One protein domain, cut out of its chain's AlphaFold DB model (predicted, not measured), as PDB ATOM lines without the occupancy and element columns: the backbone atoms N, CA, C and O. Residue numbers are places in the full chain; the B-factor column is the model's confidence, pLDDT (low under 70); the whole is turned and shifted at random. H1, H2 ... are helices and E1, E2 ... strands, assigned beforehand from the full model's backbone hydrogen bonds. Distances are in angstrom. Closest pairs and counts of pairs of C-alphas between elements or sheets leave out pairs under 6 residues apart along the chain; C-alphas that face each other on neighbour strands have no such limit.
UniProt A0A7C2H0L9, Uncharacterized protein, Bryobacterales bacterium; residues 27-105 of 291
ATOM      1  N   TYR A  27     169.127 192.522 234.550       95.50
ATOM      2  CA  TYR A  27     169.841 192.964 235.736       95.50
ATOM      3  C   TYR A  27     168.833 193.260 236.840       95.50
ATOM      4  O   TYR A  27     167.676 193.567 236.575       95.50
ATOM      5  N   ARG A  28     169.293 193.144 238.081       95.56
ATOM      6  CA  ARG A  28     168.593 193.630 239.273       95.56
ATOM      7  C   ARG A  28     169.514 194.626 239.940       95.56
ATOM      8  O   ARG A  28     170.682 194.294 240.167       95.56
ATOM      9  N   ILE A  29     168.996 195.808 240.226       97.12
ATOM     10  CA  ILE A  29     169.761 196.914 240.778       97.12
ATOM     11  C   ILE A  29     169.119 197.310 242.093       97.12
ATOM     12  O   ILE A  29     167.932 197.630 242.128       97.12
ATOM     13  N   LEU A  30     169.908 197.285 243.161       96.94
ATOM     14  CA  LEU A  30     169.474 197.818 244.440       96.94
ATOM     15  C   LEU A  30     169.682 199.331 244.428       96.94
ATOM     16  O   LEU A  30     170.793 199.811 244.203       96.94
ATOM     17  N   VAL A  31     168.623 200.085 244.679       96.81
ATOM     18  CA  VAL A  31     168.692 201.528 244.887       96.81
ATOM     19  C   VAL A  31     168.756 201.775 246.387       96.81
ATOM     20  O   VAL A  31     167.924 201.271 247.138       96.81
ATOM     21  N   VAL A  32     169.738 202.554 246.831       96.25
ATOM     22  CA  VAL A  32     169.894 202.964 248.230       96.25
ATOM     23  C   VAL A  32     169.813 204.481 248.271       96.25
ATOM     24  O   VAL A  32     170.650 205.162 247.689       96.25
ATOM     25  N   ALA A  33     168.804 205.029 248.938       96.19
ATOM     26  CA  ALA A  33     168.611 206.473 249.033       96.19
ATOM     27  C   ALA A  33     168.216 206.897 250.450       96.19
ATOM     28  O   ALA A  33     167.670 206.108 251.221       96.19
ATOM     29  N   LYS A  34     168.474 208.162 250.798       94.94
ATOM     30  CA  LYS A  34     168.270 208.701 252.155       94.94
ATOM     31  C   LYS A  34     166.814 209.020 252.478       94.94
ATOM     32  O   LYS A  34     166.473 209.242 253.635       94.94
ATOM     33  N   SER A  35     165.964 209.131 251.460       95.44
ATOM     34  CA  SER A  35     164.571 209.538 251.622       95.44
ATOM     35  C   SER A  35     163.692 209.000 250.500       95.44
ATOM     36  O   SER A  35     164.165 208.761 249.388       95.44
ATOM     37  N   SER A  36     162.386 208.894 250.752       95.31
ATOM     38  CA  SER A  36     161.396 208.549 249.722       95.31
ATOM     39  C   SER A  36     161.399 209.534 248.546       95.31
ATOM     40  O   SER A  36     161.150 209.132 247.413       95.31
ATOM     41  N   ALA A  37     161.726 210.809 248.789       96.44
ATOM     42  CA  ALA A  37     161.866 211.810 247.734       96.44
ATOM     43  C   ALA A  37     163.093 211.544 246.848       96.44
ATOM     44  O   ALA A  37     163.007 211.684 245.631       96.44
ATOM     45  N   SER A  38     164.216 211.116 247.437       96.94
ATOM     46  CA  SER A  38     165.417 210.731 246.688       96.94
ATOM     47  C   SER A  38     165.166 209.499 245.813       96.94
ATOM     48  O   SER A  38     165.583 209.501 244.658       96.94
ATOM     49  N   TYR A  39     164.447 208.490 246.330       96.50
ATOM     50  CA  TYR A  39     164.015 207.318 245.552       96.50
ATOM     51  C   TYR A  39     163.168 207.716 244.341       96.50
ATOM     52  O   TYR A  39     163.487 207.344 243.215       96.50
ATOM     53  N   ALA A  40     162.133 208.532 244.557       95.31
ATOM     54  CA  ALA A  40     161.295 209.014 243.464       95.31
ATOM     55  C   ALA A  40     162.110 209.815 242.433       95.31
ATOM     56  O   ALA A  40     161.955 209.611 241.235       95.31
ATOM     57  N   ALA A  41     163.032 210.675 242.882       96.75
ATOM     58  CA  ALA A  41     163.838 211.502 241.989       96.75
ATOM     59  C   ALA A  41     164.767 210.684 241.074       96.75
ATOM     60  O   ALA A  41     164.870 210.994 239.885       96.75
ATOM     61  N   ILE A  42     165.450 209.656 241.598       97.12
ATOM     62  CA  ILE A  42     166.315 208.799 240.771       97.12
ATOM     63  C   ILE A  42     165.489 207.934 239.812       97.12
ATOM     64  O   ILE A  42     165.866 207.787 238.652       97.12
ATOM     65  N   GLU A  43     164.346 207.410 240.250       95.75
ATOM     66  CA  GLU A  43     163.457 206.606 239.405       95.75
ATOM     67  C   GLU A  43     162.815 207.427 238.288       95.75
ATOM     68  O   GLU A  43     162.861 207.009 237.134       95.75
ATOM     69  N   ASP A  44     162.295 208.619 238.592       95.56
ATOM     70  CA  ASP A  44     161.732 209.534 237.594       95.56
ATOM     71  C   ASP A  44     162.791 209.976 236.579       95.56
ATOM     72  O   ASP A  44     162.501 210.157 235.395       95.56
ATOM     73  N   PHE A  45     164.039 210.133 237.021       97.00
ATOM     74  CA  PHE A  45     165.153 210.423 236.130       97.00
ATOM     75  C   PHE A  45     165.482 209.230 235.223       97.00
ATOM     76  O   PHE A  45     165.612 209.406 234.011       97.00
ATOM     77  N   LEU A  46     165.608 208.023 235.784       96.81
ATOM     78  CA  LEU A  46     165.983 206.813 235.046       96.81
ATOM     79  C   LEU A  46     164.871 206.313 234.109       96.81
ATOM     80  O   LEU A  46     165.160 205.875 232.992       96.81
ATOM     81  N   ALA A  47     163.611 206.412 234.533       95.25
ATOM     82  CA  ALA A  47     162.424 205.936 233.830       95.25
ATOM     83  C   ALA A  47     161.353 207.047 233.698       95.25
ATOM     84  O   ALA A  47     160.248 206.931 234.237       95.25
ATOM     85  N   PRO A  48     161.643 208.127 232.944       94.19
ATOM     86  CA  PRO A  48     160.804 209.319 232.896       94.19
ATOM     87  C   PRO A  48     159.424 209.055 232.290       94.19
ATOM     88  O   PRO A  48     159.237 208.156 231.468       94.19
ATOM     89  N   ALA A  49     158.460 209.924 232.607       89.25
ATOM     90  CA  ALA A  49     157.061 209.819 232.169       89.25
ATOM     91  C   ALA A  49     156.850 209.769 230.640       89.25
ATOM     92  O   ALA A  49     155.793 209.340 230.184       89.25
ATOM     93  N   GLY A  50     157.845 210.183 229.846       86.75
ATOM     94  CA  GLY A  50     157.825 210.050 228.387       86.75
ATOM     95  C   GLY A  50     157.980 208.610 227.875       86.75
ATOM     96  O   GLY A  50     157.759 208.369 226.690       86.75
ATOM     97  N   LEU A  51     158.363 207.657 228.733       88.38
ATOM     98  CA  LEU A  51     158.367 206.231 228.408       88.38
ATOM     99  C   LEU A  51     156.948 205.647 228.460       88.38
ATOM    100  O   LEU A  51     156.108 206.060 229.267       88.38
ATOM    101  N   SER A  52     156.689 204.635 227.624       90.00
ATOM    102  CA  SER A  52     155.421 203.902 227.663       90.00
ATOM    103  C   SER A  52     155.194 203.278 229.044       90.00
ATOM    104  O   SER A  52     156.136 202.998 229.787       90.00
ATOM    105  N   ARG A  53     153.926 203.044 229.405       90.88
ATOM    106  CA  ARG A  53     153.581 202.411 230.687       90.88
ATOM    107  C   ARG A  53     154.268 201.053 230.853       90.88
ATOM    108  O   ARG A  53     154.802 200.789 231.919       90.88
ATOM    109  N   GLU A  54     154.266 200.238 229.804       90.94
ATOM    110  CA  GLU A  54     154.934 198.932 229.774       90.94
ATOM    111  C   GLU A  54     156.433 199.061 230.067       90.94
ATOM    112  O   GLU A  54     156.940 198.401 230.967       90.94
ATOM    113  N   LYS A  55     157.124 200.007 229.418       90.25
ATOM    114  CA  LYS A  55     158.558 200.226 229.649       90.25
ATOM    115  C   LYS A  55     158.881 200.723 231.047       90.25
ATOM    116  O   LYS A  55     159.896 200.330 231.610       90.25
ATOM    117  N   ARG A  56     158.021 201.562 231.627       91.94
ATOM    118  CA  ARG A  56     158.190 201.993 233.021       91.94
ATOM    119  C   ARG A  56     157.989 200.846 234.010       91.94
ATOM    120  O   ARG A  56     158.684 200.824 235.015       91.94
ATOM    121  N   LEU A  57     157.098 199.896 233.719       91.06
ATOM    122  CA  LEU A  57     156.941 198.687 234.536       91.06
ATOM    123  C   LEU A  57     158.177 197.784 234.435       91.06
ATOM    124  O   LEU A  57     158.719 197.408 235.466       91.06
ATOM    125  N   GLU A  58     158.692 197.528 233.229       91.69
ATOM    126  CA  GLU A  58     159.940 196.761 233.046       91.69
ATOM    127  C   GLU A  58     161.141 197.417 233.758       91.69
ATOM    128  O   GLU A  58     161.976 196.737 234.362       91.69
ATOM    129  N   ALA A  59     161.240 198.751 233.703       92.81
ATOM    130  CA  ALA A  59     162.271 199.496 234.420       92.81
ATOM    131  C   ALA A  59     162.093 199.395 235.945       92.81
ATOM    132  O   ALA A  59     163.078 199.198 236.653       92.81
ATOM    133  N   ALA A  60     160.858 199.469 236.450       89.75
ATOM    134  CA  ALA A  60     160.564 199.299 237.871       89.75
ATOM    135  C   ALA A  60     160.900 197.883 238.369       89.75
ATOM    136  O   ALA A  60     161.456 197.741 239.445       89.75
ATOM    137  N   GLU A  61     160.675 196.835 237.572       91.19
ATOM    138  CA  GLU A  61     161.094 195.462 237.922       91.19
ATOM    139  C   GLU A  61     162.623 195.299 238.015       91.19
ATOM    140  O   GLU A  61     163.131 194.381 238.664       91.19
ATOM    141  N   THR A  62     163.374 196.184 237.354       94.38
ATOM    142  CA  THR A  62     164.844 196.201 237.373       94.38
ATOM    143  C   THR A  62     165.399 196.937 238.598       94.38
ATOM    144  O   THR A  62     166.488 196.592 239.068       94.38
ATOM    145  N   LEU A  63     164.676 197.939 239.110       95.56
ATOM    146  CA  LEU A  63     165.085 198.820 240.207       95.56
ATOM    147  C   LEU A  63     164.363 198.428 241.503       95.56
ATOM    148  O   LEU A  63     163.159 198.611 241.625       95.56
ATOM    149  N   VAL A  64     165.101 197.927 242.489       95.38
ATOM    150  CA  VAL A  64     164.551 197.515 243.790       95.38
ATOM    151  C   VAL A  64     164.993 198.516 244.846       95.38
ATOM    152  O   VAL A  64     166.193 198.768 244.969       95.38
ATOM    153  N   ARG A  65     164.072 199.099 245.619       95.25
ATOM    154  CA  ARG A  65     164.457 200.040 246.678       95.25
ATOM    155  C   ARG A  65     164.917 199.265 247.899       95.25
ATOM    156  O   ARG A  65     164.257 198.326 248.321       95.25
ATOM    157  N   ALA A  66     165.987 199.707 248.549       93.94
ATOM    158  CA  ALA A  66     166.469 199.067 249.771       93.94
ATOM    159  C   ALA A  66     165.490 199.164 250.958       93.94
ATOM    160  O   ALA A  66     165.662 198.455 251.943       93.94
ATOM    161  N   CYS A  67     164.479 200.039 250.887       90.50
ATOM    162  CA  CYS A  67     163.411 200.122 251.885       90.50
ATOM    163  C   CYS A  67     162.216 199.199 251.604       90.50
ATOM    164  O   CYS A  67     161.299 199.160 252.426       90.50
ATOM    165  N   ASP A  68     162.185 198.517 250.457       91.06
ATOM    166  CA  ASP A  68     161.086 197.617 250.119       91.06
ATOM    167  C   ASP A  68     161.200 196.318 250.942       91.06
ATOM    168  O   ASP A  68     162.304 195.820 251.174       91.06
ATOM    169  N   PRO A  69     160.074 195.750 251.412       84.19
ATOM    170  CA  PRO A  69     160.086 194.565 252.269       84.19
ATOM    171  C   PRO A  69     160.631 193.308 251.571       84.19
ATOM    172  O   PRO A  69     161.001 192.354 252.245       84.19
ATOM    173  N   ASP A  70     160.682 193.300 250.240       81.56
ATOM    174  CA  ASP A  70     161.203 192.234 249.384       81.56
ATOM    175  C   ASP A  70     162.562 192.585 248.747       81.56
ATOM    176  O   ASP A  70     162.978 191.961 247.763       81.56
ATOM    177  N   ALA A  71     163.297 193.545 249.326       85.69
ATOM    178  CA  ALA A  71     164.643 193.956 248.912       85.69
ATOM    179  C   ALA A  71     165.738 192.915 249.231       85.69
ATOM    180  O   ALA A  71     166.850 193.242 249.644       85.69
ATOM    181  N   GLU A  72     165.433 191.639 249.012       82.38
ATOM    182  CA  GLU A  72     166.304 190.502 249.268       82.38
ATOM    183  C   GLU A  72     166.812 189.854 247.964       82.38
ATOM    184  O   GLU A  72     166.336 190.076 246.835       82.38
ATOM    185  N   GLY A  73     167.820 188.999 248.129       84.75
ATOM    186  CA  GLY A  73     168.398 188.192 247.064       84.75
ATOM    187  C   GLY A  73     169.596 188.834 246.370       84.75
ATOM    188  O   GLY A  73     170.246 189.746 246.875       84.75
ATOM    189  N   ARG A  74     169.938 188.289 245.198       89.62
ATOM    190  CA  ARG A  74     171.133 188.696 244.456       89.62
ATOM    191  C   ARG A  74     170.851 189.927 243.599       89.62
ATOM    192  O   ARG A  74     169.948 189.909 242.757       89.62
ATOM    193  N   PHE A  75     171.686 190.944 243.774       95.38
ATOM    194  CA  PHE A  75     171.757 192.125 242.923       95.38
ATOM    195  C   PHE A  75     173.017 192.070 242.058       95.38
ATOM    196  O   PHE A  75     173.969 191.356 242.373       95.38
ATOM    197  N   HIS A  76     172.992 192.787 240.941       96.88
ATOM    198  CA  HIS A  76     174.147 192.925 240.052       96.88
ATOM    199  C   HIS A  76     174.867 194.250 240.278       96.88
ATOM    200  O   HIS A  76     176.076 194.315 240.104       96.88
ATOM    201  N   PHE A  77     174.113 195.283 240.658       97.75
ATOM    202  CA  PHE A  77     174.621 196.623 240.901       97.75
ATOM    203  C   PHE A  77     173.910 197.264 242.088       97.75
ATOM    204  O   PHE A  77     172.747 196.947 242.364       97.75
ATOM    205  N   ILE A  78     174.589 198.219 242.719       97.31
ATOM    206  CA  ILE A  78     174.002 199.150 243.676       97.31
ATOM    207  C   ILE A  78     174.114 200.571 243.139       97.31
ATOM    208  O   ILE A  78     175.209 201.046 242.837       97.31
ATOM    209  N   PHE A  79     172.982 201.267 243.074       97.56
ATOM    210  CA  PHE A  79     172.928 202.709 242.865       97.56
ATOM    211  C   PHE A  79     172.632 203.377 244.205       97.56
ATOM    212  O   PHE A  79     171.519 203.283 244.716       97.56
ATOM    213  N   ALA A  80     173.635 204.026 244.790       97.44
ATOM    214  CA  ALA A  80     173.567 204.571 246.144       97.44
ATOM    215  C   ALA A  80     173.608 206.103 246.151       97.44
ATOM    216  O   ALA A  80     174.410 206.715 245.453       97.44
ATOM    217  N   GLU A  81     172.784 206.758 246.961       97.56
ATOM    218  CA  GLU A  81     172.859 208.205 247.142       97.56
ATOM    219  C   GLU A  81     174.162 208.572 247.872       97.56
ATOM    220  O   GLU A  81     174.547 207.942 248.855       97.56
ATOM    221  N   GLN A  82     174.861 209.618 247.432       95.50
ATOM    222  CA  GLN A  82     176.106 210.045 248.078       95.50
ATOM    223  C   GLN A  82     175.931 210.255 249.587       95.50
ATOM    224  O   GLN A  82     175.098 211.047 250.032       95.50
ATOM    225  N   GLY A  83     176.764 209.584 250.383       91.31
ATOM    226  CA  GLY A  83     176.716 209.631 251.844       91.31
ATOM    227  C   GLY A  83     175.688 208.691 252.480       91.31
ATOM    228  O   GLY A  83     175.323 208.920 253.628       91.31
ATOM    229  N   THR A  84     175.179 207.694 251.752       91.88
ATOM    230  CA  THR A  84     174.609 206.476 252.351       91.88
ATOM    231  C   THR A  84     175.703 205.438 252.567       91.88
ATOM    232  O   THR A  84     176.669 205.408 251.806       91.88
ATOM    233  N   GLU A  85     175.523 204.557 253.546       85.50
ATOM    234  CA  GLU A  85     176.358 203.367 253.722       85.50
ATOM    235  C   GLU A  85     175.785 202.231 252.857       85.50
ATOM    236  O   GLU A  85     174.691 201.740 253.150       85.50
ATOM    237  N   PRO A  86     176.440 201.851 251.745       81.00
ATOM    238  CA  PRO A  86     176.021 200.686 250.979       81.00
ATOM    239  C   PRO A  86     176.335 199.397 251.763       81.00
ATOM    240  O   PRO A  86     177.200 199.407 252.641       81.00
ATOM    241  N   PRO A  87     175.676 198.273 251.431       81.19
ATOM    242  CA  PRO A  87     176.021 196.960 251.968       81.19
ATOM    243  C   PRO A  87     177.516 196.630 251.817       81.19
ATOM    244  O   PRO A  87     178.172 197.074 250.872       81.19
ATOM    245  N   GLU A  88     178.051 195.811 252.725       85.81
ATOM    246  CA  GLU A  88     179.443 195.352 252.653       85.81
ATOM    247  C   GLU A  88     179.709 194.502 251.398       85.81
ATOM    248  O   GLU A  88     178.823 193.820 250.880       85.81
ATOM    249  N   GLY A  89     180.957 194.520 250.922       88.19
ATOM    250  CA  GLY A  89     181.413 193.678 249.811       88.19
ATOM    251  C   GLY A  89     181.205 194.253 248.407       88.19
ATOM    252  O   GLY A  89     181.531 193.569 247.444       88.19
ATOM    253  N   TRP A  90     180.716 195.492 248.287       93.69
ATOM    254  CA  TRP A  90     180.546 196.193 247.010       93.69
ATOM    255  C   TRP A  90     181.675 197.201 246.757       93.69
ATOM    256  O   TRP A  90     182.110 197.921 247.659       93.69
ATOM    257  N   ILE A  91     182.147 197.267 245.515       94.00
ATOM    258  CA  ILE A  91     183.305 198.036 245.065       94.00
ATOM    259  C   ILE A  91     182.841 199.236 244.230       94.00
ATOM    260  O   ILE A  91     182.234 199.109 243.160       94.00
ATOM    261  N   ALA A  92     183.165 200.437 244.714       93.88
ATOM    262  CA  ALA A  92     182.827 201.684 244.040       93.88
ATOM    263  C   ALA A  92     183.477 201.776 242.646       93.88
ATOM    264  O   ALA A  92     184.683 201.589 242.498       93.88
ATOM    265  N   GLY A  93     182.674 202.105 241.633       90.81
ATOM    266  CA  GLY A  93     183.094 202.172 240.231       90.81
ATOM    267  C   GLY A  93     183.107 200.821 239.514       90.81
ATOM    268  O   GLY A  93     183.254 200.792 238.294       90.81
ATOM    269  N   GLU A  94     182.912 199.717 240.236       93.62
ATOM    270  CA  GLU A  94     182.767 198.388 239.656       93.62
ATOM    271  C   GLU A  94     181.312 197.934 239.716       93.62
ATOM    272  O   GLU A  94     180.672 197.823 238.675       93.62
ATOM    273  N   ASP A  95     180.785 197.632 240.893       96.12
ATOM    274  CA  ASP A  95     179.413 197.147 241.082       96.12
ATOM    275  C   ASP A  95     178.568 198.092 241.957       96.12
ATOM    276  O   ASP A  95     177.346 197.965 242.020       96.12
ATOM    277  N   LEU A  96     179.195 199.120 242.532       97.12
ATOM    278  CA  LEU A  96     178.565 200.203 243.277       97.12
ATOM    279  C   LEU A  96     178.802 201.552 242.594       97.12
ATOM    280  O   LEU A  96     179.938 201.952 242.340       97.12
ATOM    281  N   PHE A  97     177.728 202.302 242.369       97.81
ATOM    282  CA  PHE A  97     177.773 203.616 241.737       97.81
ATOM    283  C   PHE A  97     176.989 204.631 242.556       97.81
ATOM    284  O   PHE A  97     175.827 204.412 242.900       97.81
ATOM    285  N   TYR A  98     177.627 205.760 242.857       97.56
ATOM    286  CA  TYR A  98     177.015 206.794 243.677       97.56
ATOM    287  C   TYR A  98     176.310 207.849 242.830       97.56
ATOM    288  O   TYR A  98     176.917 208.418 241.926       97.56
ATOM    289  N   PHE A  99     175.072 208.189 243.182       97.69
ATOM    290  CA  PHE A  99     174.336 209.302 242.594       97.69
ATOM    291  C   PHE A  99     174.180 210.472 243.571       97.69
ATOM    292  O   PHE A  99     174.082 210.316 244.785       97.69
ATOM    293  N   ASP A 100     174.139 211.678 243.017       96.81
ATOM    294  CA  ASP A 100     173.765 212.913 243.707       96.81
ATOM    295  C   ASP A 100     172.474 213.399 243.046       96.81
ATOM    296  O   ASP A 100     172.471 213.654 241.841       96.81
ATOM    297  N   VAL A 101     171.382 213.533 243.805       95.31
ATOM    298  CA  VAL A 101     170.066 213.954 243.280       95.31
ATOM    299  C   VAL A 101     170.151 215.298 242.543       95.31
ATOM    300  O   VAL A 101     169.398 215.553 241.607       95.31
ATOM    301  N   ARG A 102     171.116 216.154 242.901       94.94
ATOM    302  CA  ARG A 102     171.335 217.450 242.244       94.94
ATOM    303  C   ARG A 102     172.110 217.328 240.928       94.94
ATOM    304  O   ARG A 102     172.163 218.292 240.167       94.94
ATOM    305  N   ARG A 103     172.756 216.184 240.673       95.44
ATOM    306  CA  ARG A 103     173.675 215.931 239.546       95.44
ATOM    307  C   ARG A 103     173.577 214.495 239.011       95.44
ATOM    308  O   ARG A 103     174.590 213.878 238.681       95.44
ATOM    309  N   LEU A 104     172.355 213.991 238.866       95.75
ATOM    310  CA  LEU A 104     172.071 212.632 238.393       95.75
ATOM    311  C   LEU A 104     172.758 212.234 237.069       95.75
ATOM    312  O   LEU A 104     173.228 211.099 236.989       95.75
ATOM    313  N   PRO A 105     172.904 213.118 236.055       97.06
ATOM    314  CA  PRO A 105     173.563 212.740 234.804       97.06
ATOM    315  C   PRO A 105     174.991 212.223 234.982       97.06
ATOM    316  O   PRO A 105     175.381 211.284 234.300       97.06
TER     317      PRO A 105
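AT A GLANCE: This is residues 27 to 105 of the 291 residues of an uncharacterized protein of Bryobacterales bacterium (UniProt A0A7C2H0L9). A small twisted sheet of four parallel strands has the helix H1 packed over one face, while H2 extends away from the end of the sheet where it leads straight into the edge strand E2. A long loop, residues 82 to 95, bulges out past E3 and E4, at the other end of the longest axis from H2. The printed part has 79 residues, with two named helices and four named strands in the chain order E1, H1, H2, E2, E3, E4; the sheet's order is E2, E1, E3, E4. The class is mixed, helices and strands, with under half of the residues in named elements. The whole is compact, with a radius of gyration of the C-alphas of 12.2 A, and spans 36 by 29 by 23 A.

HOW THE PARTS SIT: The inner strands E1, residues 29 to 32, and E3, residues 77 to 81, are parallel neighbours at 20 degrees; N 30 and O 77 are 3.0 A apart, within hydrogen-bond range. The edge strand E2, residues 63 to 65, is parallel to E1 at 33 degrees, with N 31 and O 64 at 2.8 A. The other edge strand, E4, residues 96 to 99, is parallel to E3 at 32 degrees, with N 99 and O 80 at 2.8 A. E2 and E4 are apart. H1, residues 36 to 46, is on one face of the sheet, making two layers, a helix layer and a sheet layer, at a height over the sheet of 8.9 A. It lies over E1 and runs slantwise to the strands, at 34 degrees to E1 on the local plane; it is only just not over E3, on which 2 of its C-alphas fall. The closest C-alphas of H1 and E2 are those of Tyr 39 and Arg 65, 7.4 A apart. H2, residues 53 to 62, only grazes the sheet, with its residues 57 to 62; its closest C-alpha to E1 is that of Thr 62, 6.0 A from that of Ile 29. H1 and H2 are near each other, with 7 pairs of C-alphas within 10 A. E1, H1, H2 and E2 form a strand-helix-strand unit, two parallel neighbour strands joined through helices, with a right-handed crossover. In H1 and H2 every O i to N i+4 pair is within hydrogen-bond range.

IN THESE COORDINATES: E1, residues 29 to 32, begins at C-alpha 29 (169.761, 196.914, 240.778). E3, residues 77 to 81, is 13.3 A long, and E2, residues 63 to 65, 6.6 A. E4, residues 96 to 99, is 10.1 A long and ends at C-alpha 99 (174.336, 209.302, 242.594). H1, residues 36 to 46, is 15.5 A long; H2, residues 53 to 62, is 14.5 A long and begins at C-alpha 53 (153.581, 202.411, 230.687).

THE WHOLE: The two C-alphas farthest apart are those of Gly 50 and Gly 89, 35.8 A. The links E2 to E3, 11 residues, and E3 to E4, 14 residues, are long. The printed part has no cut. Its mean pLDDT is 93.2, and no printed residue is under 70.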